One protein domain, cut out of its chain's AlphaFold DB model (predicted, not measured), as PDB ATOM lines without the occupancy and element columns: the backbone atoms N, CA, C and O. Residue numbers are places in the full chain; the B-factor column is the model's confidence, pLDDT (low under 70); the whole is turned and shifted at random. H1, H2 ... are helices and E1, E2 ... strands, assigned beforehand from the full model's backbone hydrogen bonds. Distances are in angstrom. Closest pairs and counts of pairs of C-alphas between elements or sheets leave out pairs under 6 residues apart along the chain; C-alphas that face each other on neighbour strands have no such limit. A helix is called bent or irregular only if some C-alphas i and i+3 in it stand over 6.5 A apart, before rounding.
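What this domain is: This is residues 2 to 159 of the 159 residues of an uncharacterized protein of Ferroglobus placidus (strain DSM 10642 / AEDII12DO) (UniProt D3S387). Two small twisted sheets, partly face to face as a sandwich, make a head, and the very long helix H2 starts over the larger sheet and sticks out with residues 126 to 137 as an arm. H1 covers part of that sheet's other face, H3 folds back at the arm's far end, and residues 42 to 64 make a long loop. The printed part has 158 residues, with three named helices and seven named strands in the order H1 E1 E2 E3 E4 E5 E6 E7 H2 H3. The sheets, ordered E3 E5 E6 E7 and E1 E2 E4, are antiparallel, and the class is mixed, helices and strands. The whole is loose, with a radius of gyration of the C-alphas of 19.7 A, and spans 69 by 36 by 27 A, its length made by the arm.

How they stand to each other: H1, residues 2 to 9, has a tight link to E1, residues 10 to 15. E1 and E2, residues 18 to 24, form a hairpin, with N 13 and O 20 3.0 A apart. E3, residues 37 to 41, is an edge strand beside E5, residues 72 to 80, with N 39 and O 74 2.8 A apart. E4, residues 65 to 68, is the antiparallel neighbour of E2, with N 19 and O 67 2.8 A apart. E5, E6, residues 85 to 95, and E7, residues 98 to 106, form a meander, each strand the antiparallel neighbour of the one before; N 75 and O 90 are 2.9 A apart, N 93 and O 100 2.8 A. The two sheets make a sandwich, two sheets face to face, with best planes 19 degrees apart. H2, residues 107 to 145, is on the larger sheet, on the opposite face from H1, in three layers, helices on both faces; its height is 6.1 A and it runs along the strands, at 3 degrees to E6 on the local plane. The closest C-alphas of E6 and H2, Ala 89 and Trp 107, are 5.4 A apart. H1 is 7.8 A over the sheet, and its C-alphas of Val 6 and Val 101 of E7, the closest, are 6.7 A apart. H3, residues 147 to 158, only just touches H2, with 3 pairs of C-alphas within 8 A, Ile 142 and Val 150 closest at 6.3 A; they run opposite ways at a steep tilt of 51 degrees. Every O i to N i+4 pair is within hydrogen-bond range in H1 and H3, and 33 of 35 in H2.

Where its parts are: H1 begins at C-alpha 2, (-27.593, 23.744, -21.699). E5, E6 and E7 measure 24.8 A, 30.9 A and 23.4 A, and E7 bends by 53 degrees at residue 102. H2 measures 54.8 A, from (-23.727, 37.126, -35.139) to (-12.685, 42.314, 18.250); it has a kink of 38 degrees near residue 114 and is irregular, C-alphas 108 and 111 being 8.3 A apart. H3 ends at C-alpha 158, (-26.320, 33.150, 8.487).

The domain as a whole: The C-alphas farthest apart, of Asn 83 and Val 145, are 70.0 A apart. The printed part has no cut. The links E2 to E3 and E3 to E4 are long; in the latter, residues 43 to 44 pair antiparallel with residues 54 to 55. The mean pLDDT of the printed part is 89.0, and residues 2 to 3 and 159 are under 70.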
ATOM      1  N   GLU A   2     -28.699  22.791 -21.451       54.53
ATOM      2  CA  GLU A   2     -27.593  23.744 -21.699       54.53
ATOM      3  C   GLU A   2     -26.190  23.100 -21.726       54.53
ATOM      4  O   GLU A   2     -25.376  23.459 -22.577       54.53
ATOM      5  N   ASP A   3     -25.935  22.085 -20.890       62.38
ATOM      6  CA  ASP A   3     -24.629  21.400 -20.794       62.38
ATOM      7  C   ASP A   3     -24.160  20.772 -22.122       62.38
ATOM      8  O   ASP A   3     -22.978  20.835 -22.468       62.38
ATOM      9  N   GLU A   4     -25.073  20.216 -22.927       74.19
ATOM     10  CA  GLU A   4     -24.707  19.609 -24.215       74.19
ATOM     11  C   GLU A   4     -24.268  20.637 -25.261       74.19
ATOM     12  O   GLU A   4     -23.442  20.333 -26.127       74.19
ATOM     13  N   THR A   5     -24.825  21.849 -25.211       80.56
ATOM     14  CA  THR A   5     -24.455  22.920 -26.145       80.56
ATOM     15  C   THR A   5     -23.054  23.414 -25.826       80.56
ATOM     16  O   THR A   5     -22.218  23.518 -26.724       80.56
ATOM     17  N   VAL A   6     -22.762  23.628 -24.541       83.75
ATOM     18  CA  VAL A   6     -21.433  24.047 -24.091       83.75
ATOM     19  C   VAL A   6     -20.379  23.004 -24.444       83.75
ATOM     20  O   VAL A   6     -19.364  23.359 -25.036       83.75
ATOM     21  N   ALA A   7     -20.635  21.720 -24.174       84.19
ATOM     22  CA  ALA A   7     -19.688  20.637 -24.455       84.19
ATOM     23  C   ALA A   7     -19.347  20.486 -25.953       84.19
ATOM     24  O   ALA A   7     -18.267  20.012 -26.315       84.19
ATOM     25  N   LYS A   8     -20.253  20.909 -26.849       86.81
ATOM     26  CA  LYS A   8     -20.008  20.947 -28.302       86.81
ATOM     27  C   LYS A   8     -19.104  22.109 -28.723       86.81
ATOM     28  O   LYS A   8     -18.485  22.011 -29.786       86.81
ATOM     29  N   ILE A   9     -19.035  23.175 -27.923       90.38
ATOM     30  CA  ILE A   9     -18.292  24.411 -28.209       90.38
ATOM     31  C   ILE A   9     -16.943  24.412 -27.491       90.38
ATOM     32  O   ILE A   9     -15.917  24.631 -28.128       90.38
ATOM     33  N   VAL A  10     -16.935  24.160 -26.185       91.50
ATOM     34  CA  VAL A  10     -15.749  24.193 -25.329       91.50
ATOM     35  C   VAL A  10     -15.528  22.799 -24.759       91.50
ATOM     36  O   VAL A  10     -16.361  22.281 -24.018       91.50
ATOM     37  N   LYS A  11     -14.384  22.197 -25.090       91.62
ATOM     38  CA  LYS A  11     -13.931  20.951 -24.468       91.62
ATOM     39  C   LYS A  11     -12.868  21.261 -23.436       91.62
ATOM     40  O   LYS A  11     -11.960  22.049 -23.696       91.62
ATOM     41  N   GLY A  12     -12.971  20.619 -22.286       91.31
ATOM     42  CA  GLY A  12     -12.073  20.851 -21.174       91.31
ATOM     43  C   GLY A  12     -12.529  20.120 -19.925       91.31
ATOM     44  O   GLY A  12     -13.453  19.305 -19.976       91.31
ATOM     45  N   TYR A  13     -11.895  20.437 -18.807       91.94
ATOM     46  CA  TYR A  13     -12.216  19.841 -17.521       91.94
ATOM     47  C   TYR A  13     -12.072  20.847 -16.382       91.94
ATOM     48  O   TYR A  13     -11.348  21.841 -16.459       91.94
ATOM     49  N   LYS A  14     -12.814  20.579 -15.307       92.50
ATOM     50  CA  LYS A  14     -12.770  21.364 -14.077       92.50
ATOM     51  C   LYS A  14     -11.376  21.283 -13.456       92.50
ATOM     52  O   LYS A  14     -10.828  20.194 -13.312       92.50
ATOM     53  N   ILE A  15     -10.860  22.432 -13.038       92.50
ATOM     54  CA  ILE A  15      -9.664  22.557 -12.204       92.50
ATOM     55  C   ILE A  15     -10.014  23.340 -10.935       92.50
ATOM     56  O   ILE A  15     -11.093  23.936 -10.823       92.50
ATOM     57  N   GLU A  16      -9.119  23.331  -9.955       89.94
ATOM     58  CA  GLU A  16      -9.265  24.184  -8.781       89.94
ATOM     59  C   GLU A  16      -9.268  25.663  -9.204       89.94
ATOM     60  O   GLU A  16      -8.461  26.090 -10.024       89.94
ATOM     61  N   GLY A  17     -10.241  26.438  -8.716       87.94
ATOM     62  CA  GLY A  17     -10.363  27.867  -9.033       87.94
ATOM     63  C   GLY A  17     -10.815  28.217 -10.462       87.94
ATOM     64  O   GLY A  17     -11.039  29.396 -10.741       87.94
ATOM     65  N   GLY A  18     -11.010  27.243 -11.361       92.06
ATOM     66  CA  GLY A  18     -11.367  27.540 -12.753       92.06
ATOM     67  C   GLY A  18     -11.670  26.328 -13.633       92.06
ATOM     68  O   GLY A  18     -12.048  25.260 -13.159       92.06
ATOM     69  N   PHE A  19     -11.514  26.495 -14.941       93.69
ATOM     70  CA  PHE A  19     -11.745  25.463 -15.947       93.69
ATOM     71  C   PHE A  19     -10.591  25.443 -16.950       93.69
ATOM     72  O   PHE A  19     -10.258  26.479 -17.527       93.69
ATOM     73  N   ARG A  20      -9.996  24.270 -17.185       93.12
ATOM     74  CA  ARG A  20      -8.972  24.103 -18.220       93.12
ATOM     75  C   ARG A  20      -9.649  23.809 -19.544       93.12
ATOM     76  O   ARG A  20     -10.259  22.753 -19.714       93.12
ATOM     77  N   VAL A  21      -9.527  24.734 -20.487       91.94
ATOM     78  CA  VAL A  21      -9.964  24.541 -21.871       91.94
ATOM     79  C   VAL A  21      -8.884  23.772 -22.613       91.94
ATOM     80  O   VAL A  21      -7.725  24.167 -22.586       91.94
ATOM     81  N   GLN A  22      -9.266  22.699 -23.301       91.44
ATOM     82  CA  GLN A  22      -8.386  21.937 -24.190       91.44
ATOM     83  C   GLN A  22      -8.556  22.338 -25.652       91.44
ATOM     84  O   GLN A  22      -7.595  22.391 -26.414       91.44
ATOM     85  N   SER A  23      -9.798  22.591 -26.069       90.88
ATOM     86  CA  SER A  23     -10.091  23.043 -27.427       90.88
ATOM     87  C   SER A  23     -11.404  23.807 -27.496       90.88
ATOM     88  O   SER A  23     -12.327  23.578 -26.707       90.88
ATOM     89  N   ILE A  24     -11.489  24.697 -28.487       92.69
ATOM     90  CA  ILE A  24     -12.711  25.426 -28.827       92.69
ATOM     91  C   ILE A  24     -13.106  25.075 -30.258       92.69
ATOM     92  O   ILE A  24     -12.346  25.269 -31.207       92.69
ATOM     93  N   ASN A  25     -14.319  24.562 -30.418       92.56
ATOM     94  CA  ASN A  25     -14.877  24.165 -31.697       92.56
ATOM     95  C   ASN A  25     -15.551  25.357 -32.385       92.56
ATOM     96  O   ASN A  25     -16.697  25.696 -32.096       92.56
ATOM     97  N   LEU A  26     -14.865  25.947 -33.362       92.12
ATOM     98  CA  LEU A  26     -15.385  27.062 -34.161       92.12
ATOM     99  C   LEU A  26     -16.274  26.639 -35.342       92.12
ATOM    100  O   LEU A  26     -16.731  27.492 -36.105       92.12
ATOM    101  N   GLY A  27     -16.559  25.340 -35.482       89.56
ATOM    102  CA  GLY A  27     -17.349  24.809 -36.593       89.56
ATOM    103  C   GLY A  27     -16.611  24.870 -37.932       89.56
ATOM    104  O   GLY A  27     -15.389  24.998 -37.981       89.56
ATOM    105  N   ASP A  28     -17.353  24.745 -39.034       85.69
ATOM    106  CA  ASP A  28     -16.768  24.822 -40.377       85.69
ATOM    107  C   ASP A  28     -16.698  26.285 -40.824       85.69
ATOM    108  O   ASP A  28     -17.718  26.909 -41.126       85.69
ATOM    109  N   ARG A  29     -15.479  26.825 -40.897       83.25
ATOM    110  CA  ARG A  29     -15.236  28.204 -41.338       83.25
ATOM    111  C   ARG A  29     -15.797  28.483 -42.733       83.25
ATOM    112  O   ARG A  29     -16.206  29.608 -42.990       83.25
ATOM    113  N   ARG A  30     -15.855  27.481 -43.616       84.00
ATOM    114  CA  ARG A  30     -16.378  27.642 -44.983       84.00
ATOM    115  C   ARG A  30     -17.895  27.835 -45.017       84.00
ATOM    116  O   ARG A  30     -18.411  28.369 -45.989       84.00
ATOM    117  N   LYS A  31     -18.600  27.417 -43.960       82.38
ATOM    118  CA  LYS A  31     -20.044  27.636 -43.783       82.38
ATOM    119  C   LYS A  31     -20.357  28.935 -43.044       82.38
ATOM    120  O   LYS A  31     -21.521  29.255 -42.844       82.38
ATOM    121  N   ALA A  32     -19.353  29.662 -42.566       82.06
ATOM    122  CA  ALA A  32     -19.590  30.868 -41.793       82.06
ATOM    123  C   ALA A  32     -19.827  32.061 -42.729       82.06
ATOM    124  O   ALA A  32     -19.077  32.280 -43.676       82.06
ATOM    125  N   THR A  33     -20.847  32.872 -42.437       83.50
ATOM    126  CA  THR A  33     -21.101  34.130 -43.164       83.50
ATOM    127  C   THR A  33     -20.192  35.270 -42.690       83.50
ATOM    128  O   THR A  33     -20.213  36.371 -43.233       83.50
ATOM    129  N   SER A  34     -19.413  35.041 -41.636       82.94
ATOM    130  CA  SER A  34     -18.437  35.960 -41.051       82.94
ATOM    131  C   SER A  34     -17.281  35.163 -40.447       82.94
ATOM    132  O   SER A  34     -17.406  33.961 -40.220       82.94
ATOM    133  N   SER A  35     -16.155  35.824 -40.164       86.50
ATOM    134  CA  SER A  35     -15.008  35.181 -39.517       86.50
ATOM    135  C   SER A  35     -15.408  34.507 -38.205       86.50
ATOM    136  O   SER A  35     -16.055  35.117 -37.356       86.50
ATOM    137  N   VAL A  36     -14.991  33.254 -38.048       92.38
ATOM    138  CA  VAL A  36     -15.116  32.507 -36.795       92.38
ATOM    139  C   VAL A  36     -13.932  32.828 -35.893       92.38
ATOM    140  O   VAL A  36     -12.809  32.967 -36.380       92.38
ATOM    141  N   PHE A  37     -14.172  32.966 -34.595       93.75
ATOM    142  CA  PHE A  37     -13.128  33.268 -33.617       93.75
ATOM    143  C   PHE A  37     -13.588  32.940 -32.197       93.75
ATOM    144  O   PHE A  37     -14.780  32.817 -31.928       93.75
ATOM    145  N   ALA A  38     -12.634  32.847 -31.277       95.00
ATOM    146  CA  ALA A  38     -12.888  32.826 -29.844       95.00
ATOM    147  C   ALA A  38     -12.026  33.890 -29.161       95.00
ATOM    148  O   ALA A  38     -10.887  34.126 -29.572       95.00
ATOM    149  N   LYS A  39     -12.573  34.547 -28.142       95.00
ATOM    150  CA  LYS A  39     -11.934  35.670 -27.458       95.00
ATOM    151  C   LYS A  39     -12.310  35.683 -25.977       95.00
ATOM    152  O   LYS A  39     -13.487  35.546 -25.662       95.00
ATOM    153  N   ILE A  40     -11.335  35.874 -25.091       95.25
ATOM    154  CA  ILE A  40     -11.592  36.295 -23.709       95.25
ATOM    155  C   ILE A  40     -11.997  37.763 -23.752       95.25
ATOM    156  O   ILE A  40     -11.290  38.587 -24.339       95.25
ATOM    157  N   VAL A  41     -13.143  38.073 -23.161       95.62
ATOM    158  CA  VAL A  41     -13.683  39.426 -23.083       95.62
ATOM    159  C   VAL A  41     -13.371  39.989 -21.703       95.62
ATOM    160  O   VAL A  41     -13.844  39.467 -20.697       95.62
ATOM    161  N   GLU A  42     -12.575  41.049 -21.676       93.06
ATOM    162  CA  GLU A  42     -12.172  41.757 -20.454       93.06
ATOM    163  C   GLU A  42     -12.982  43.046 -20.270       93.06
ATOM    164  O   GLU A  42     -13.334  43.424 -19.155       93.06
ATOM    165  N   ASP A  43     -13.304  43.717 -21.379       93.88
ATOM    166  CA  ASP A  43     -14.156  44.901 -21.389       93.88
ATOM    167  C   ASP A  43     -14.783  45.117 -22.771       93.88
ATOM    168  O   ASP A  43     -14.512  44.382 -23.728       93.88
ATOM    169  N   ILE A  44     -15.618  46.145 -22.888       94.06
ATOM    170  CA  ILE A  44     -16.261  46.542 -24.137       94.06
ATOM    171  C   ILE A  44     -16.143  48.052 -24.328       94.06
ATOM    172  O   ILE A  44     -16.557  48.845 -23.484       94.06
ATOM    173  N   ASP A  45     -15.617  48.448 -25.485       92.88
ATOM    174  CA  ASP A  45     -15.477  49.847 -25.889       92.88
ATOM    175  C   ASP A  45     -16.804  50.408 -26.423       92.88
ATOM    176  O   ASP A  45     -17.089  50.373 -27.623       92.88
ATOM    177  N   MET A  46     -17.624  50.951 -25.528       91.56
ATOM    178  CA  MET A  46     -18.937  51.500 -25.890       91.56
ATOM    179  C   MET A  46     -18.865  52.759 -26.771       91.56
ATOM    180  O   MET A  46     -19.879  53.136 -27.355       91.56
ATOM    181  N   SER A  47     -17.687  53.381 -26.938       90.12
ATOM    182  CA  SER A  47     -17.519  54.506 -27.874       90.12
ATOM    183  C   SER A  47     -17.618  54.065 -29.340       90.12
ATOM    184  O   SER A  47     -17.965  54.854 -30.221       90.12
ATOM    185  N   LYS A  48     -17.355  52.782 -29.619       88.50
ATOM    186  CA  LYS A  48     -17.447  52.212 -30.962       88.50
ATOM    187  C   LYS A  48     -18.870  51.761 -31.248       88.50
ATOM    188  O   LYS A  48     -19.342  50.769 -30.702       88.50
ATOM    189  N   ALA A  49     -19.511  52.384 -32.234       85.88
ATOM    190  CA  ALA A  49     -20.828  51.986 -32.746       85.88
ATOM    191  C   ALA A  49     -20.822  50.685 -33.589       85.88
ATOM    192  O   ALA A  49     -21.765  50.411 -34.328       85.88
ATOM    193  N   ASN A  50     -19.757  49.878 -33.516       83.62
ATOM    194  CA  ASN A  50     -19.643  48.620 -34.249       83.62
ATOM    195  C   ASN A  50     -19.736  47.411 -33.304       83.62
ATOM    196  O   ASN A  50     -19.405  47.477 -32.124       83.62
ATOM    197  N   GLY A  51     -20.173  46.267 -33.833       76.50
ATOM    198  CA  GLY A  51     -20.286  45.028 -33.054       76.50
ATOM    199  C   GLY A  51     -18.971  44.270 -32.856       76.50
ATOM    200  O   GLY A  51     -19.006  43.067 -32.634       76.50
ATOM    201  N   TYR A  52     -17.821  44.934 -32.997       84.12
ATOM    202  CA  TYR A  52     -16.488  44.352 -32.794       84.12
ATOM    203  C   TYR A  52     -15.741  45.021 -31.631       84.12
ATOM    204  O   TYR A  52     -14.535  44.848 -31.482       84.12
ATOM    205  N   ALA A  53     -16.458  45.762 -30.788       91.31
ATOM    206  CA  ALA A  53     -15.921  46.566 -29.695       91.31
ATOM    207  C   ALA A  53     -15.420  45.772 -28.467       91.31
ATOM    208  O   ALA A  53     -15.152  46.358 -27.424       91.31
ATOM    209  N   PHE A  54     -15.295  44.449 -28.563       94.06
ATOM    210  CA  PHE A  54     -14.843  43.600 -27.461       94.06
ATOM    211  C   PHE A  54     -13.335  43.766 -27.233       94.06
ATOM    212  O   PHE A  54     -12.539  43.522 -28.147       94.06
ATOM    213  N   ILE A  55     -12.931  44.130 -26.018       94.06
ATOM    214  CA  ILE A  55     -11.538  44.237 -25.562       94.06
ATOM    215  C   ILE A  55     -11.131  42.922 -24.884       94.06
ATOM    216  O   ILE A  55     -11.940  42.279 -24.219       94.06
ATOM    217  N   GLY A  56      -9.884  42.500 -25.100       93.56
ATOM    218  CA  GLY A  56      -9.307  41.295 -24.503       93.56
ATOM    219  C   GLY A  56      -8.536  40.448 -25.513       93.56
ATOM    220  O   GLY A  56      -8.232  40.898 -26.628       93.56
ATOM    221  N   ASN A  57      -8.261  39.201 -25.137       93.88
ATOM    222  CA  ASN A  57      -7.304  38.332 -25.817       93.88
ATOM    223  C   ASN A  57      -7.975  37.277 -26.705       93.88
ATOM    224  O   ASN A  57      -8.881  36.563 -26.277       93.88
ATOM    225  N   PHE A  58      -7.522  37.150 -27.955       92.50
ATOM    226  CA  PHE A  58      -7.970  36.064 -28.830       92.50
ATOM    227  C   PHE A  58      -7.440  34.721 -28.342       92.50
ATOM    228  O   PHE A  58      -6.285  34.600 -27.936       92.50
ATOM    229  N   LEU A  59      -8.286  33.702 -28.438       89.62
ATOM    230  CA  LEU A  59      -7.931  32.354 -28.042       89.62
ATOM    231  C   LEU A  59      -7.430  31.549 -29.224       89.62
ATOM    232  O   LEU A  59      -8.068  31.484 -30.276       89.62
ATOM    233  N   ASN A  60      -6.296  30.887 -29.016       81.81
ATOM    234  CA  ASN A  60      -5.816  29.891 -29.950       81.81
ATOM    235  C   ASN A  60      -6.581  28.586 -29.708       81.81
ATOM    236  O   ASN A  60      -6.467  27.974 -28.649       81.81
ATOM    237  N   THR A  61      -7.364  28.157 -30.692       76.81
ATOM    238  CA  THR A  61      -8.296  27.023 -30.588       76.81
ATOM    239  C   THR A  61      -7.627  25.669 -30.354       76.81
ATOM    240  O   THR A  61      -8.324  24.703 -30.045       76.81
ATOM    241  N   HIS A  62      -6.301  25.596 -30.506       75.75
ATOM    242  CA  HIS A  62      -5.496  24.375 -30.412       75.75
ATOM    243  C   HIS A  62      -4.520  24.362 -29.228       75.75
ATOM    244  O   HIS A  62      -3.620  23.527 -29.198       75.75
ATOM    245  N   LYS A  63      -4.649  25.300 -28.283       82.75
ATOM    246  CA  LYS A  63      -3.813  25.334 -27.081       82.75
ATOM    247  C   LYS A  63      -4.656  25.115 -25.838       82.75
ATOM    248  O   LYS A  63      -5.731  25.697 -25.709       82.75
ATOM    249  N   GLU A  64      -4.122  24.309 -24.925       88.81
ATOM    250  CA  GLU A  64      -4.681  24.215 -23.586       88.81
ATOM    251  C   GLU A  64      -4.449  25.518 -22.822       88.81
ATOM    252  O   GLU A  64      -3.426  26.187 -23.000       88.81
ATOM    253  N   MET A  65      -5.409  25.885 -21.982       91.44
ATOM    254  CA  MET A  65      -5.361  27.126 -21.221       91.44
ATOM    255  C   MET A  65      -6.275  27.050 -20.005       91.44
ATOM    256  O   MET A  65      -7.413  26.581 -20.091       91.44
ATOM    257  N   ASP A  66      -5.784  27.586 -18.896       93.44
ATOM    258  CA  ASP A  66      -6.540  27.710 -17.659       93.44
ATOM    259  C   ASP A  66      -7.332  29.003 -17.657       93.44
ATOM    260  O   ASP A  66      -6.772  30.090 -17.795       93.44
ATOM    261  N   LEU A  67      -8.647  28.878 -17.502       92.81
ATOM    262  CA  LEU A  67      -9.543  30.012 -17.375       92.81
ATOM    263  C   LEU A  67     -10.059  30.089 -15.937       92.81
ATOM    264  O   LEU A  67     -10.747  29.161 -15.495       92.81
ATOM    265  N   PRO A  68      -9.762  31.168 -15.196       93.12
ATOM    266  CA  PRO A  68     -10.279  31.336 -13.846       93.12
ATOM    267  C   PRO A  68     -11.802  31.503 -13.850       93.12
ATOM    268  O   PRO A  68     -12.409  31.922 -14.844       93.12
ATOM    269  N   ASN A  69     -12.432  31.203 -12.714       91.12
ATOM    270  CA  ASN A  69     -13.838  31.534 -12.499       91.12
ATOM    271  C   ASN A  69     -14.086  33.036 -12.709       91.12
ATOM    272  O   ASN A  69     -13.253  33.867 -12.366       91.12
ATOM    273  N   GLY A  70     -15.236  33.368 -13.287       89.56
ATOM    274  CA  GLY A  70     -15.596  34.724 -13.698       89.56
ATOM    275  C   GLY A  70     -15.175  35.076 -15.124       89.56
ATOM    276  O   GLY A  70     -15.728  36.020 -15.681       89.56
ATOM    277  N   THR A  71     -14.280  34.302 -15.755       93.31
ATOM    278  CA  THR A  71     -13.849  34.565 -17.139       93.31
ATOM    279  C   THR A  71     -15.029  34.550 -18.102       93.31
ATOM    280  O   THR A  71     -15.817  33.599 -18.105       93.31
ATOM    281  N   LEU A  72     -15.098  35.565 -18.965       95.06
ATOM    282  CA  LEU A  72     -16.090  35.684 -20.024       95.06
ATOM    283  C   LEU A  72     -15.451  35.392 -21.388       95.06
ATOM    284  O   LEU A  72     -14.420  35.956 -21.749       95.06
ATOM    285  N   LEU A  73     -16.073  34.510 -22.159       95.25
ATOM    286  CA  LEU A  73     -15.643  34.098 -23.488       95.25
ATOM    287  C   LEU A  73     -16.692  34.486 -24.518       95.25
ATOM    288  O   LEU A  73     -17.860  34.130 -24.381       95.25
ATOM    289  N   LEU A  74     -16.265  35.125 -25.599       95.75
ATOM    290  CA  LEU A  74     -17.053  35.276 -26.812       95.75
ATOM    291  C   LEU A  74     -16.560  34.271 -27.849       95.75
ATOM    292  O   LEU A  74     -15.408  34.331 -28.280       95.75
ATOM    293  N   VAL A  75     -17.438  33.368 -28.277       95.50
ATOM    294  CA  VAL A  75     -17.156  32.385 -29.326       95.50
ATOM    295  C   VAL A  75     -18.098  32.616 -30.497       95.50
ATOM    296  O   VAL A  75     -19.306  32.459 -30.361       95.50
ATOM    297  N   VAL A  76     -17.547  32.952 -31.659       94.62
ATOM    298  CA  VAL A  76     -18.274  33.054 -32.928       94.62
ATOM    299  C   VAL A  76     -17.928  31.847 -33.789       94.62
ATOM    300  O   VAL A  76     -16.778  31.654 -34.184       94.62
ATOM    301  N   ARG A  77     -18.938  31.035 -34.085       93.44
ATOM    302  CA  ARG A  77     -18.830  29.729 -34.739       93.44
ATOM    303  C   ARG A  77     -19.635  29.689 -36.035       93.44
ATOM    304  O   ARG A  77     -20.704  30.289 -36.134       93.44
ATOM    305  N   GLY A  78     -19.126  28.955 -37.019       92.94
ATOM    306  CA  GLY A  78     -19.866  28.611 -38.231       92.94
ATOM    307  C   GLY A  78     -20.834  27.462 -37.957       92.94
ATOM    308  O   GLY A  78     -20.413  26.373 -37.565       92.94
ATOM    309  N   GLU A  79     -22.123  27.694 -38.179       89.44
ATOM    310  CA  GLU A  79     -23.195  26.715 -38.020       89.44
ATOM    311  C   GLU A  79     -24.097  26.636 -39.257       89.44
ATOM    312  O   GLU A  79     -23.986  27.421 -40.198       89.44
ATOM    313  N   GLY A  80     -25.030  25.683 -39.229       86.31
ATOM    314  CA  GLY A  80     -25.984  25.459 -40.306       86.31
ATOM    315  C   GLY A  80     -25.466  24.513 -41.388       86.31
ATOM    316  O   GLY A  80     -24.405  23.883 -41.277       86.31
ATOM    317  N   SER A  81     -26.275  24.368 -42.432       86.25
ATOM    318  CA  SER A  81     -25.923  23.589 -43.618       86.25
ATOM    319  C   SER A  81     -25.218  24.477 -44.643       86.25
ATOM    320  O   SER A  81     -25.198  25.697 -44.517       86.25
ATOM    321  N   TRP A  82     -24.654  23.869 -45.687       84.88
ATOM    322  CA  TRP A  82     -24.069  24.618 -46.803       84.88
ATOM    323  C   TRP A  82     -25.077  25.537 -47.504       84.88
ATOM    324  O   TRP A  82     -24.702  26.616 -47.946       84.88
ATOM    325  N   ASN A  83     -26.349  25.135 -47.548       88.94
ATOM    326  CA  ASN A  83     -27.418  25.906 -48.187       88.94
ATOM    327  C   ASN A  83     -28.009  26.975 -47.254       88.94
ATOM    328  O   ASN A  83     -28.590  27.950 -47.720       88.94
ATOM    329  N   HIS A  84     -27.844  26.809 -45.938       87.75
ATOM    330  CA  HIS A  84     -28.304  27.757 -44.924       87.75
ATOM    331  C   HIS A  84     -27.183  28.066 -43.920       87.75
ATOM    332  O   HIS A  84     -27.286  27.698 -42.743       87.75
ATOM    333  N   PRO A  85     -26.097  28.715 -44.383       90.31
ATOM    334  CA  PRO A  85     -24.970  29.066 -43.535       90.31
ATOM    335  C   PRO A  85     -25.370  30.131 -42.512       90.31
ATOM    336  O   PRO A  85     -26.073  31.095 -42.834       90.31
ATOM    337  N   ARG A  86     -24.888  29.999 -41.272       90.12
ATOM    338  CA  ARG A  86     -25.058  31.026 -40.235       90.12
ATOM    339  C   ARG A  86     -23.821  31.133 -39.350       90.12
ATOM    340  O   ARG A  86     -23.174  30.140 -39.044       90.12
ATOM    341  N   SER A  87     -23.519  32.344 -38.898       93.38
ATOM    342  CA  SER A  87     -22.562  32.567 -37.816       93.38
ATOM    343  C   SER A  87     -23.333  32.710 -36.510       93.38
ATOM    344  O   SER A  87     -24.167  33.606 -36.386       93.38
ATOM    345  N   GLN A  88     -23.066  31.826 -35.558       93.81
ATOM    346  CA  GLN A  88     -23.674  31.839 -34.234       93.81
ATOM    347  C   GLN A  88     -22.641  32.323 -33.221       93.81
ATOM    348  O   GLN A  88     -21.483  31.910 -33.267       93.81
ATOM    349  N   ALA A  89     -23.054  33.205 -32.326       94.75
ATOM    350  CA  ALA A  89     -22.226  33.742 -31.271       94.75
ATOM    351  C   ALA A  89     -22.717  33.264 -29.912       94.75
ATOM    352  O   ALA A  89     -23.915  33.263 -29.626       94.75
ATOM    353  N   TYR A  90     -21.755  32.889 -29.083       95.31
ATOM    354  CA  TYR A  90     -21.966  32.417 -27.733       95.31
ATOM    355  C   TYR A  90     -21.169  33.283 -26.776       95.31
ATOM    356  O   TYR A  90     -19.958  33.433 -26.947       95.31
ATOM    357  N   LEU A  91     -21.844  33.824 -25.769       95.00
ATOM    358  CA  LEU A  91     -21.188  34.415 -24.613       95.00
ATOM    359  C   LEU A  91     -21.201  33.371 -23.501       95.00
ATOM    360  O   LEU A  91     -22.274  32.948 -23.073       95.00
ATOM    361  N   ILE A  92     -20.027  32.915 -23.084       95.12
ATOM    362  CA  ILE A  92     -19.853  31.812 -22.140       95.12
ATOM    363  C   ILE A  92     -19.098  32.335 -20.925       95.12
ATOM    364  O   ILE A  92     -18.025  32.909 -21.074       95.12
ATOM    365  N   GLN A  93     -19.622  32.109 -19.727       94.44
ATOM    366  CA  GLN A  93     -18.941  32.429 -18.479       94.44
ATOM    367  C   GLN A  93     -18.408  31.159 -17.822       94.44
ATOM    368  O   GLN A  93     -19.108  30.150 -17.750       94.44
ATOM    369  N   ILE A  94     -17.192  31.209 -17.285       93.31
ATOM    370  CA  ILE A  94     -16.690  30.158 -16.397       93.31
ATOM    371  C   ILE A  94     -17.240  30.410 -14.993       93.31
ATOM    372  O   ILE A  94     -16.803  31.326 -14.301       93.31
ATOM    373  N   LYS A  95     -18.208  29.607 -14.557       90.75
ATOM    374  CA  LYS A  95     -18.845  29.710 -13.240       90.75
ATOM    375  C   LYS A  95     -18.727  28.380 -12.507       90.75
ATOM    376  O   LYS A  95     -19.068  27.335 -13.049       90.75
ATOM    377  N   ASN A  96     -18.254  28.408 -11.262       87.88
ATOM    378  CA  ASN A  96     -18.075  27.207 -10.433       87.88
ATOM    379  C   ASN A  96     -17.257  26.104 -11.132       87.88
ATOM    380  O   ASN A  96     -17.576  24.913 -11.043       87.88
ATOM    381  N   SER A  97     -16.204  26.521 -11.837       89.12
ATOM    382  CA  SER A  97     -15.323  25.675 -12.638       89.12
ATOM    383  C   SER A  97     -16.037  24.939 -13.772       89.12
ATOM    384  O   SER A  97     -15.643  23.835 -14.148       89.12
ATOM    385  N   LYS A  98     -17.117  25.521 -14.295       90.06
ATOM    386  CA  LYS A  98     -17.861  25.005 -15.440       90.06
ATOM    387  C   LYS A  98     -18.181  26.140 -16.414       90.06
ATOM    388  O   LYS A  98     -18.551  27.226 -15.974       90.06
ATOM    389  N   PRO A  99     -18.049  25.920 -17.724       92.75
ATOM    390  CA  PRO A  99     -18.528  26.870 -18.717       92.75
ATOM    391  C   PRO A  99     -20.065  26.878 -18.762       92.75
ATOM    392  O   PRO A  99     -20.694  25.824 -18.801       92.75
ATOM    393  N   VAL A 100     -20.666  28.066 -18.771       92.94
ATOM    394  CA  VAL A 100     -22.119  28.295 -18.813       92.94
ATOM    395  C   VAL A 100     -22.427  29.283 -19.932       92.94
ATOM    396  O   VAL A 100     -21.809  30.345 -19.994       92.94
ATOM    397  N   VAL A 101     -23.366  28.960 -20.826       94.50
ATOM    398  CA  VAL A 101     -23.808  29.908 -21.863       94.50
ATOM    399  C   VAL A 101     -24.712  30.962 -21.232       94.50
ATOM    400  O   VAL A 101     -25.746  30.626 -20.672       94.50
ATOM    401  N   LEU A 102     -24.346  32.232 -21.373       92.50
ATOM    402  CA  LEU A 102     -25.181  33.374 -20.997       92.50
ATOM    403  C   LEU A 102     -25.981  33.910 -22.189       92.50
ATOM    404  O   LEU A 102     -27.103  34.380 -22.037       92.50
ATOM    405  N   ILE A 103     -25.403  33.845 -23.392       93.25
ATOM    406  CA  ILE A 103     -26.040  34.306 -24.630       93.25
ATOM    407  C   ILE A 103     -25.753  33.303 -25.738       93.25
ATOM    408  O   ILE A 103     -24.616  32.867 -25.898       93.25
ATOM    409  N   SER A 104     -26.769  32.995 -26.543       93.94
ATOM    410  CA  SER A 104     -26.642  32.274 -27.807       93.94
ATOM    411  C   SER A 104     -27.476  32.995 -28.859       93.94
ATOM    412  O   SER A 104     -28.699  32.894 -28.844       93.94
ATOM    413  N   GLU A 105     -26.827  33.707 -29.776       93.56
ATOM    414  CA  GLU A 105     -27.511  34.554 -30.758       93.56
ATOM    415  C   GLU A 105     -26.795  34.564 -32.120       93.56
ATOM    416  O   GLU A 105     -25.591  34.318 -32.209       93.56
ATOM    417  N   ASN A 106     -27.517  34.853 -33.204       93.44
ATOM    418  CA  ASN A 106     -26.894  35.009 -34.517       93.44
ATOM    419  C   ASN A 106     -25.930  36.209 -34.514       93.44
ATOM    420  O   ASN A 106     -26.281  37.298 -34.062       93.44
ATOM    421  N   TRP A 107     -24.735  36.059 -35.093       93.75
ATOM    422  CA  TRP A 107     -23.727  37.126 -35.139       93.75
ATOM    423  C   TRP A 107     -24.184  38.385 -35.895       93.75
ATOM    424  O   TRP A 107     -23.634  39.470 -35.694       93.75
ATOM    425  N   LYS A 108     -25.231  38.294 -36.723       91.62
ATOM    426  CA  LYS A 108     -25.895  39.479 -37.294       91.62
ATOM    427  C   LYS A 108     -26.366  40.462 -36.210       91.62
ATOM    428  O   LYS A 108     -26.287  41.667 -36.429       91.62
ATOM    429  N   ASN A 109     -26.725  39.964 -35.026       92.62
ATOM    430  CA  ASN A 109     -27.177  40.740 -33.865       92.62
ATOM    431  C   ASN A 109     -26.022  41.138 -32.921       92.62
ATOM    432  O   ASN A 109     -26.211  41.333 -31.724       92.62
ATOM    433  N   LYS A 110     -24.798  41.273 -33.448       92.75
ATOM    434  CA  LYS A 110     -23.577  41.624 -32.696       92.75
ATOM    435  C   LYS A 110     -23.679  42.867 -31.805       92.75
ATOM    436  O   LYS A 110     -22.993  42.912 -30.792       92.75
ATOM    437  N   LEU A 111     -24.509  43.856 -32.149       92.44
ATOM    438  CA  LEU A 111     -24.741  45.024 -31.286       92.44
ATOM    439  C   LEU A 111     -25.504  44.630 -30.019       92.44
ATOM    440  O   LEU A 111     -25.052  44.924 -28.924       92.44
ATOM    441  N   THR A 112     -26.576  43.850 -30.155       92.00
ATOM    442  CA  THR A 112     -27.312  43.299 -29.011       92.00
ATOM    443  C   THR A 112     -26.427  42.405 -28.144       92.00
ATOM    444  O   THR A 112     -26.503  42.463 -26.921       92.00
ATOM    445  N   ILE A 113     -25.564  41.589 -28.762       93.62
ATOM    446  CA  ILE A 113     -24.603  40.752 -28.025       93.62
ATOM    447  C   ILE A 113     -23.608  41.627 -27.258       93.62
ATOM    448  O   ILE A 113     -23.322  41.340 -26.100       93.62
ATOM    449  N   ARG A 114     -23.092  42.692 -27.888       94.31
ATOM    450  CA  ARG A 114     -22.187  43.663 -27.260       94.31
ATOM    451  C   ARG A 114     -22.841  44.314 -26.042       94.31
ATOM    452  O   ARG A 114     -22.230  44.327 -24.982       94.31
ATOM    453  N   ASP A 115     -24.059  44.819 -26.192       92.56
ATOM    454  CA  ASP A 115     -24.741  45.570 -25.133       92.56
ATOM    455  C   ASP A 115     -25.043  44.668 -23.929       92.56
ATOM    456  O   ASP A 115     -24.670  44.991 -22.806       92.56
ATOM    457  N   LYS A 116     -25.565  43.459 -24.170       91.94
ATOM    458  CA  LYS A 116     -25.771  42.464 -23.104       91.94
ATOM    459  C   LYS A 116     -24.467  42.019 -22.445       91.94
ATOM    460  O   LYS A 116     -24.408  41.820 -21.237       91.94
ATOM    461  N   ALA A 117     -23.403  41.840 -23.226       92.81
ATOM    462  CA  ALA A 117     -22.101  41.504 -22.666       92.81
ATOM    463  C   ALA A 117     -21.561  42.639 -21.779       92.81
ATOM    464  O   ALA A 117     -20.889  42.353 -20.792       92.81
ATOM    465  N   LYS A 118     -21.878  43.904 -22.090       93.56
ATOM    466  CA  LYS A 118     -21.491  45.054 -21.269       93.56
ATOM    467  C   LYS A 118     -22.225  45.047 -19.931       93.56
ATOM    468  O   LYS A 118     -21.565  45.165 -18.904       93.56
ATOM    469  N   GLU A 119     -23.536  44.814 -19.946       92.06
ATOM    470  CA  GLU A 119     -24.344  44.652 -18.729       92.06
ATOM    471  C   GLU A 119     -23.758  43.565 -17.816       92.06
ATOM    472  O   GLU A 119     -23.473  43.823 -16.650       92.06
ATOM    473  N   ILE A 120     -23.455  42.387 -18.373       91.62
ATOM    474  CA  ILE A 120     -22.858  41.271 -17.622       91.62
ATOM    475  C   ILE A 120     -21.495  41.655 -17.029       91.62
ATOM    476  O   ILE A 120     -21.207  41.335 -15.878       91.62
ATOM    477  N   ILE A 121     -20.630  42.328 -17.792       91.19
ATOM    478  CA  ILE A 121     -19.310  42.752 -17.297       91.19
ATOM    479  C   ILE A 121     -19.451  43.757 -16.154       91.19
ATOM    480  O   ILE A 121     -18.722  43.661 -15.167       91.19
ATOM    481  N   ASP A 122     -20.376  44.707 -16.269       90.50
ATOM    482  CA  ASP A 122     -20.601  45.721 -15.242       90.50
ATOM    483  C   ASP A 122     -21.193  45.113 -13.964       90.50
ATOM    484  O   ASP A 122     -20.769  45.472 -12.864       90.50
ATOM    485  N   GLU A 123     -22.083  44.126 -14.090       88.62
ATOM    486  CA  GLU A 123     -22.571  43.334 -12.958       88.62
ATOM    487  C   GLU A 123     -21.431  42.599 -12.245       88.62
ATOM    488  O   GLU A 123     -21.315  42.677 -11.019       88.62
ATOM    489  N   LEU A 124     -20.552  41.929 -12.998       84.94
ATOM    490  CA  LEU A 124     -19.412  41.204 -12.429       84.94
ATOM    491  C   LEU A 124     -18.441  42.146 -11.713       84.94
ATOM    492  O   LEU A 124     -18.079  41.894 -10.562       84.94
ATOM    493  N   LYS A 125     -18.098  43.280 -12.336       86.25
ATOM    494  CA  LYS A 125     -17.267  44.319 -11.709       86.25
ATOM    495  C   LYS A 125     -17.925  44.875 -10.441       86.25
ATOM    496  O   LYS A 125     -17.244  45.094  -9.441       86.25
ATOM    497  N   GLY A 126     -19.242  45.075 -10.447       83.75
ATOM    498  CA  GLY A 126     -19.992  45.537  -9.278       83.75
ATOM    499  C   GLY A 126     -19.961  44.549  -8.107       83.75
ATOM    500  O   GLY A 126     -19.843  44.965  -6.951       83.75
ATOM    501  N   VAL A 127     -20.030  43.245  -8.386       80.62
ATOM    502  CA  VAL A 127     -19.889  42.190  -7.368       80.62
ATOM    503  C   VAL A 127     -18.480  42.185  -6.775       80.62
ATOM    504  O   VAL A 127     -18.344  42.121  -5.551       80.62
ATOM    505  N   ASP A 128     -17.444  42.322  -7.604       78.81
ATOM    506  CA  ASP A 128     -16.052  42.347  -7.140       78.81
ATOM    507  C   ASP A 128     -15.768  43.533  -6.209       78.81
ATOM    508  O   ASP A 128     -15.105  43.369  -5.180       78.81
ATOM    509  N   VAL A 129     -16.318  44.714  -6.513       81.00
ATOM    510  CA  VAL A 129     -16.200  45.902  -5.652       81.00
ATOM    511  C   VAL A 129     -16.849  45.657  -4.288       81.00
ATOM    512  O   VAL A 129     -16.210  45.883  -3.259       81.00
ATOM    513  N   LYS A 130     -18.080  45.128  -4.266       86.69
ATOM    514  CA  LYS A 130     -18.789  44.801  -3.017       86.69
ATOM    515  C   LYS A 130     -18.039  43.755  -2.196       86.69
ATOM    516  O   LYS A 130     -17.926  43.883  -0.979       86.69
ATOM    517  N   LEU A 131     -17.493  42.734  -2.854       85.44
ATOM    518  CA  LEU A 131     -16.715  41.692  -2.191       85.44
ATOM    519  C   LEU A 131     -15.411  42.249  -1.600       85.44
ATOM    520  O   LEU A 131     -15.026  41.867  -0.495       85.44
ATOM    521  N   ALA A 132     -14.727  43.146  -2.312       85.12
ATOM    522  CA  ALA A 132     -13.516  43.797  -1.821       85.12
ATOM    523  C   ALA A 132     -13.798  44.687  -0.600       85.12
ATOM    524  O   ALA A 132     -13.031  44.671   0.365       85.12
ATOM    525  N   GLU A 133     -14.907  45.426  -0.616       89.69
ATOM    526  CA  GLU A 133     -15.355  46.230   0.520       89.69
ATOM    527  C   GLU A 133     -15.717  45.356   1.727       89.69
ATOM    528  O   GLU A 133     -15.204  45.587   2.824       89.69
ATOM    529  N   ALA A 134     -16.486  44.284   1.518       86.69
ATOM    530  CA  ALA A 134     -16.818  43.323   2.567       86.69
ATOM    531  C   ALA A 134     -15.560  42.699   3.192       86.69
ATOM    532  O   ALA A 134     -15.425  42.661   4.415       86.69
ATOM    533  N   LYS A 135     -14.584  42.285   2.371       89.31
ATOM    534  CA  LYS A 135     -13.293  41.768   2.856       89.31
ATOM    535  C   LYS A 135     -12.555  42.787   3.725       89.31
ATOM    536  O   LYS A 135     -12.031  42.416   4.770       89.31
ATOM    537  N   ARG A 136     -12.526  44.066   3.327       91.88
ATOM    538  CA  ARG A 136     -11.899  45.137   4.125       91.88
ATOM    539  C   ARG A 136     -12.595  45.333   5.468       91.88
ATOM    540  O   ARG A 136     -11.913  45.450   6.483       91.88
ATOM    541  N   LEU A 137     -13.927  45.350   5.481       91.19
ATOM    542  CA  LEU A 137     -14.709  45.487   6.712       91.19
ATOM    543  C   LEU A 137     -14.470  44.311   7.663       91.19
ATOM    544  O   LEU A 137     -14.271  44.531   8.854       91.19
ATOM    545  N   ILE A 138     -14.407  43.087   7.134       89.50
ATOM    546  CA  ILE A 138     -14.107  41.885   7.920       89.50
ATOM    547  C   ILE A 138     -12.703  41.964   8.523       89.50
ATOM    548  O   ILE A 138     -12.550  41.715   9.713       89.50
ATOM    549  N   ILE A 139     -11.684  42.350   7.746       92.25
ATOM    550  CA  ILE A 139     -10.311  42.501   8.263       92.25
ATOM    551  C   ILE A 139     -10.280  43.519   9.408       92.25
ATOM    552  O   ILE A 139      -9.768  43.214  10.482       92.25
ATOM    553  N   LYS A 140     -10.910  44.682   9.221       93.06
ATOM    554  CA  LYS A 140     -11.003  45.709  10.265       93.06
ATOM    555  C   LYS A 140     -11.746  45.206  11.507       93.06
ATOM    556  O   LYS A 140     -11.354  45.515  12.627       93.06
ATOM    557  N   ALA A 141     -12.813  44.429  11.335       88.50
ATOM    558  CA  ALA A 141     -13.531  43.829  12.455       88.50
ATOM    559  C   ALA A 141     -12.649  42.822  13.213       88.50
ATOM    560  O   ALA A 141     -12.609  42.854  14.441       88.50
ATOM    561  N   ILE A 142     -11.890  41.984  12.498       92.81
ATOM    562  CA  ILE A 142     -10.950  41.025  13.095       92.81
ATOM    563  C   ILE A 142      -9.883  41.753  13.922       92.81
ATOM    564  O   ILE A 142      -9.581  41.314  15.029       92.81
ATOM    565  N   GLU A 143      -9.353  42.875  13.431       92.81
ATOM    566  CA  GLU A 143      -8.392  43.707  14.172       92.81
ATOM    567  C   GLU A 143      -8.988  44.302  15.458       92.81
ATOM    568  O   GLU A 143      -8.284  44.433  16.456       92.81
ATOM    569  N   LEU A 144     -10.279  44.652  15.453       91.25
ATOM    570  CA  LEU A 144     -10.937  45.315  16.582       91.25
ATOM    571  C   LEU A 144     -11.422  44.353  17.670       91.25
ATOM    572  O   LEU A 144     -11.314  44.673  18.853       91.25
ATOM    573  N   VAL A 145     -12.011  43.215  17.293       91.94
ATOM    574  CA  VAL A 145     -12.685  42.314  18.250       91.94
ATOM    575  C   VAL A 145     -12.114  40.897  18.287       91.94
ATOM    576  O   VAL A 145     -12.552  40.097  19.115       91.94
ATOM    577  N   GLY A 146     -11.119  40.592  17.451       89.50
ATOM    578  CA  GLY A 146     -10.536  39.257  17.327       89.50
ATOM    579  C   GLY A 146     -11.338  38.342  16.397       89.50
ATOM    580  O   GLY A 146     -12.552  38.482  16.230       89.50
ATOM    581  N   LYS A 147     -10.644  37.387  15.770       90.19
ATOM    582  CA  LYS A 147     -11.196  36.503  14.731       90.19
ATOM    583  C   LYS A 147     -12.361  35.650  15.241       90.19
ATOM    584  O   LYS A 147     -13.344  35.478  14.526       90.19
ATOM    585  N   GLU A 148     -12.256  35.138  16.463       89.06
ATOM    586  CA  GLU A 148     -13.217  34.207  17.060       89.06
ATOM    587  C   GLU A 148     -14.591  34.859  17.255       89.06
ATOM    588  O   GLU A 148     -15.608  34.269  16.898       89.06
ATOM    589  N   LYS A 149     -14.630  36.111  17.731       86.00
ATOM    590  CA  LYS A 149     -15.885  36.860  17.903       86.00
ATOM    591  C   LYS A 149     -16.541  37.219  16.576       86.00
ATOM    592  O   LYS A 149     -17.761  37.179  16.475       86.00
ATOM    593  N   VAL A 150     -15.750  37.569  15.558       87.25
ATOM    594  CA  VAL A 150     -16.288  37.853  14.217       87.25
ATOM    595  C   VAL A 150     -16.945  36.604  13.627       87.25
ATOM    596  O   VAL A 150     -18.036  36.707  13.073       87.25
ATOM    597  N   LEU A 151     -16.319  35.433  13.777       87.56
ATOM    598  CA  LEU A 151     -16.894  34.168  13.311       87.56
ATOM    599  C   LEU A 151     -18.202  33.831  14.039       87.56
ATOM    600  O   LEU A 151     -19.183  33.521  13.372       87.56
ATOM    601  N   GLU A 152     -18.254  33.988  15.367       88.81
ATOM    602  CA  GLU A 152     -19.472  33.734  16.153       88.81
ATOM    603  C   GLU A 152     -20.651  34.630  15.722       88.81
ATOM    604  O   GLU A 152     -21.795  34.180  15.660       88.81
ATOM    605  N   ILE A 153     -20.380  35.902  15.403       85.69
ATOM    606  CA  ILE A 153     -21.399  36.842  14.912       85.69
ATOM    607  C   ILE A 153     -21.902  36.422  13.526       85.69
ATOM    608  O   ILE A 153     -23.109  36.407  13.298       85.69
ATOM    609  N   ILE A 154     -20.995  36.060  12.613       86.50
ATOM    610  CA  ILE A 154     -21.366  35.642  11.253       86.50
ATOM    611  C   ILE A 154     -22.200  34.355  11.291       86.50
ATOM    612  O   ILE A 154     -23.216  34.269  10.607       86.50
ATOM    613  N   GLU A 155     -21.813  33.370  12.103       86.19
ATOM    614  CA  GLU A 155     -22.554  32.108  12.233       86.19
ATOM    615  C   GLU A 155     -23.976  32.323  12.774       86.19
ATOM    616  O   GLU A 155     -24.913  31.672  12.312       86.19
ATOM    617  N   LYS A 156     -24.163  33.278  13.695       84.56
ATOM    618  CA  LYS A 156     -25.483  33.621  14.249       84.56
ATOM    619  C   LYS A 156     -26.415  34.330  13.266       84.56
ATOM    620  O   LYS A 156     -27.621  34.194  13.421       84.56
ATOM    621  N   GLU A 157     -25.895  35.081  12.295       77.88
ATOM    622  CA  GLU A 157     -26.729  35.781  11.300       77.88
ATOM    623  C   GLU A 157     -26.999  34.975  10.021       77.88
ATOM    624  O   GLU A 157     -27.953  35.271   9.305       77.88
ATOM    625  N   VAL A 158     -26.167  33.979   9.701       70.12
ATOM    626  CA  VAL A 158     -26.320  33.150   8.487       70.12
ATOM    627  C   VAL A 158     -27.193  31.902   8.733       70.12
ATOM    628  O   VAL A 158     -27.538  31.203   7.778       70.12
ATOM    629  N   THR A 159     -27.578  31.640   9.986       49.06
ATOM    630  CA  THR A 159     -28.505  30.561  10.386       49.06
ATOM    631  C   THR A 159     -29.941  31.069  10.447       49.06
ATOM    632  O   THR A 159     -30.835  30.352   9.941       49.06
TER     633      THR A 159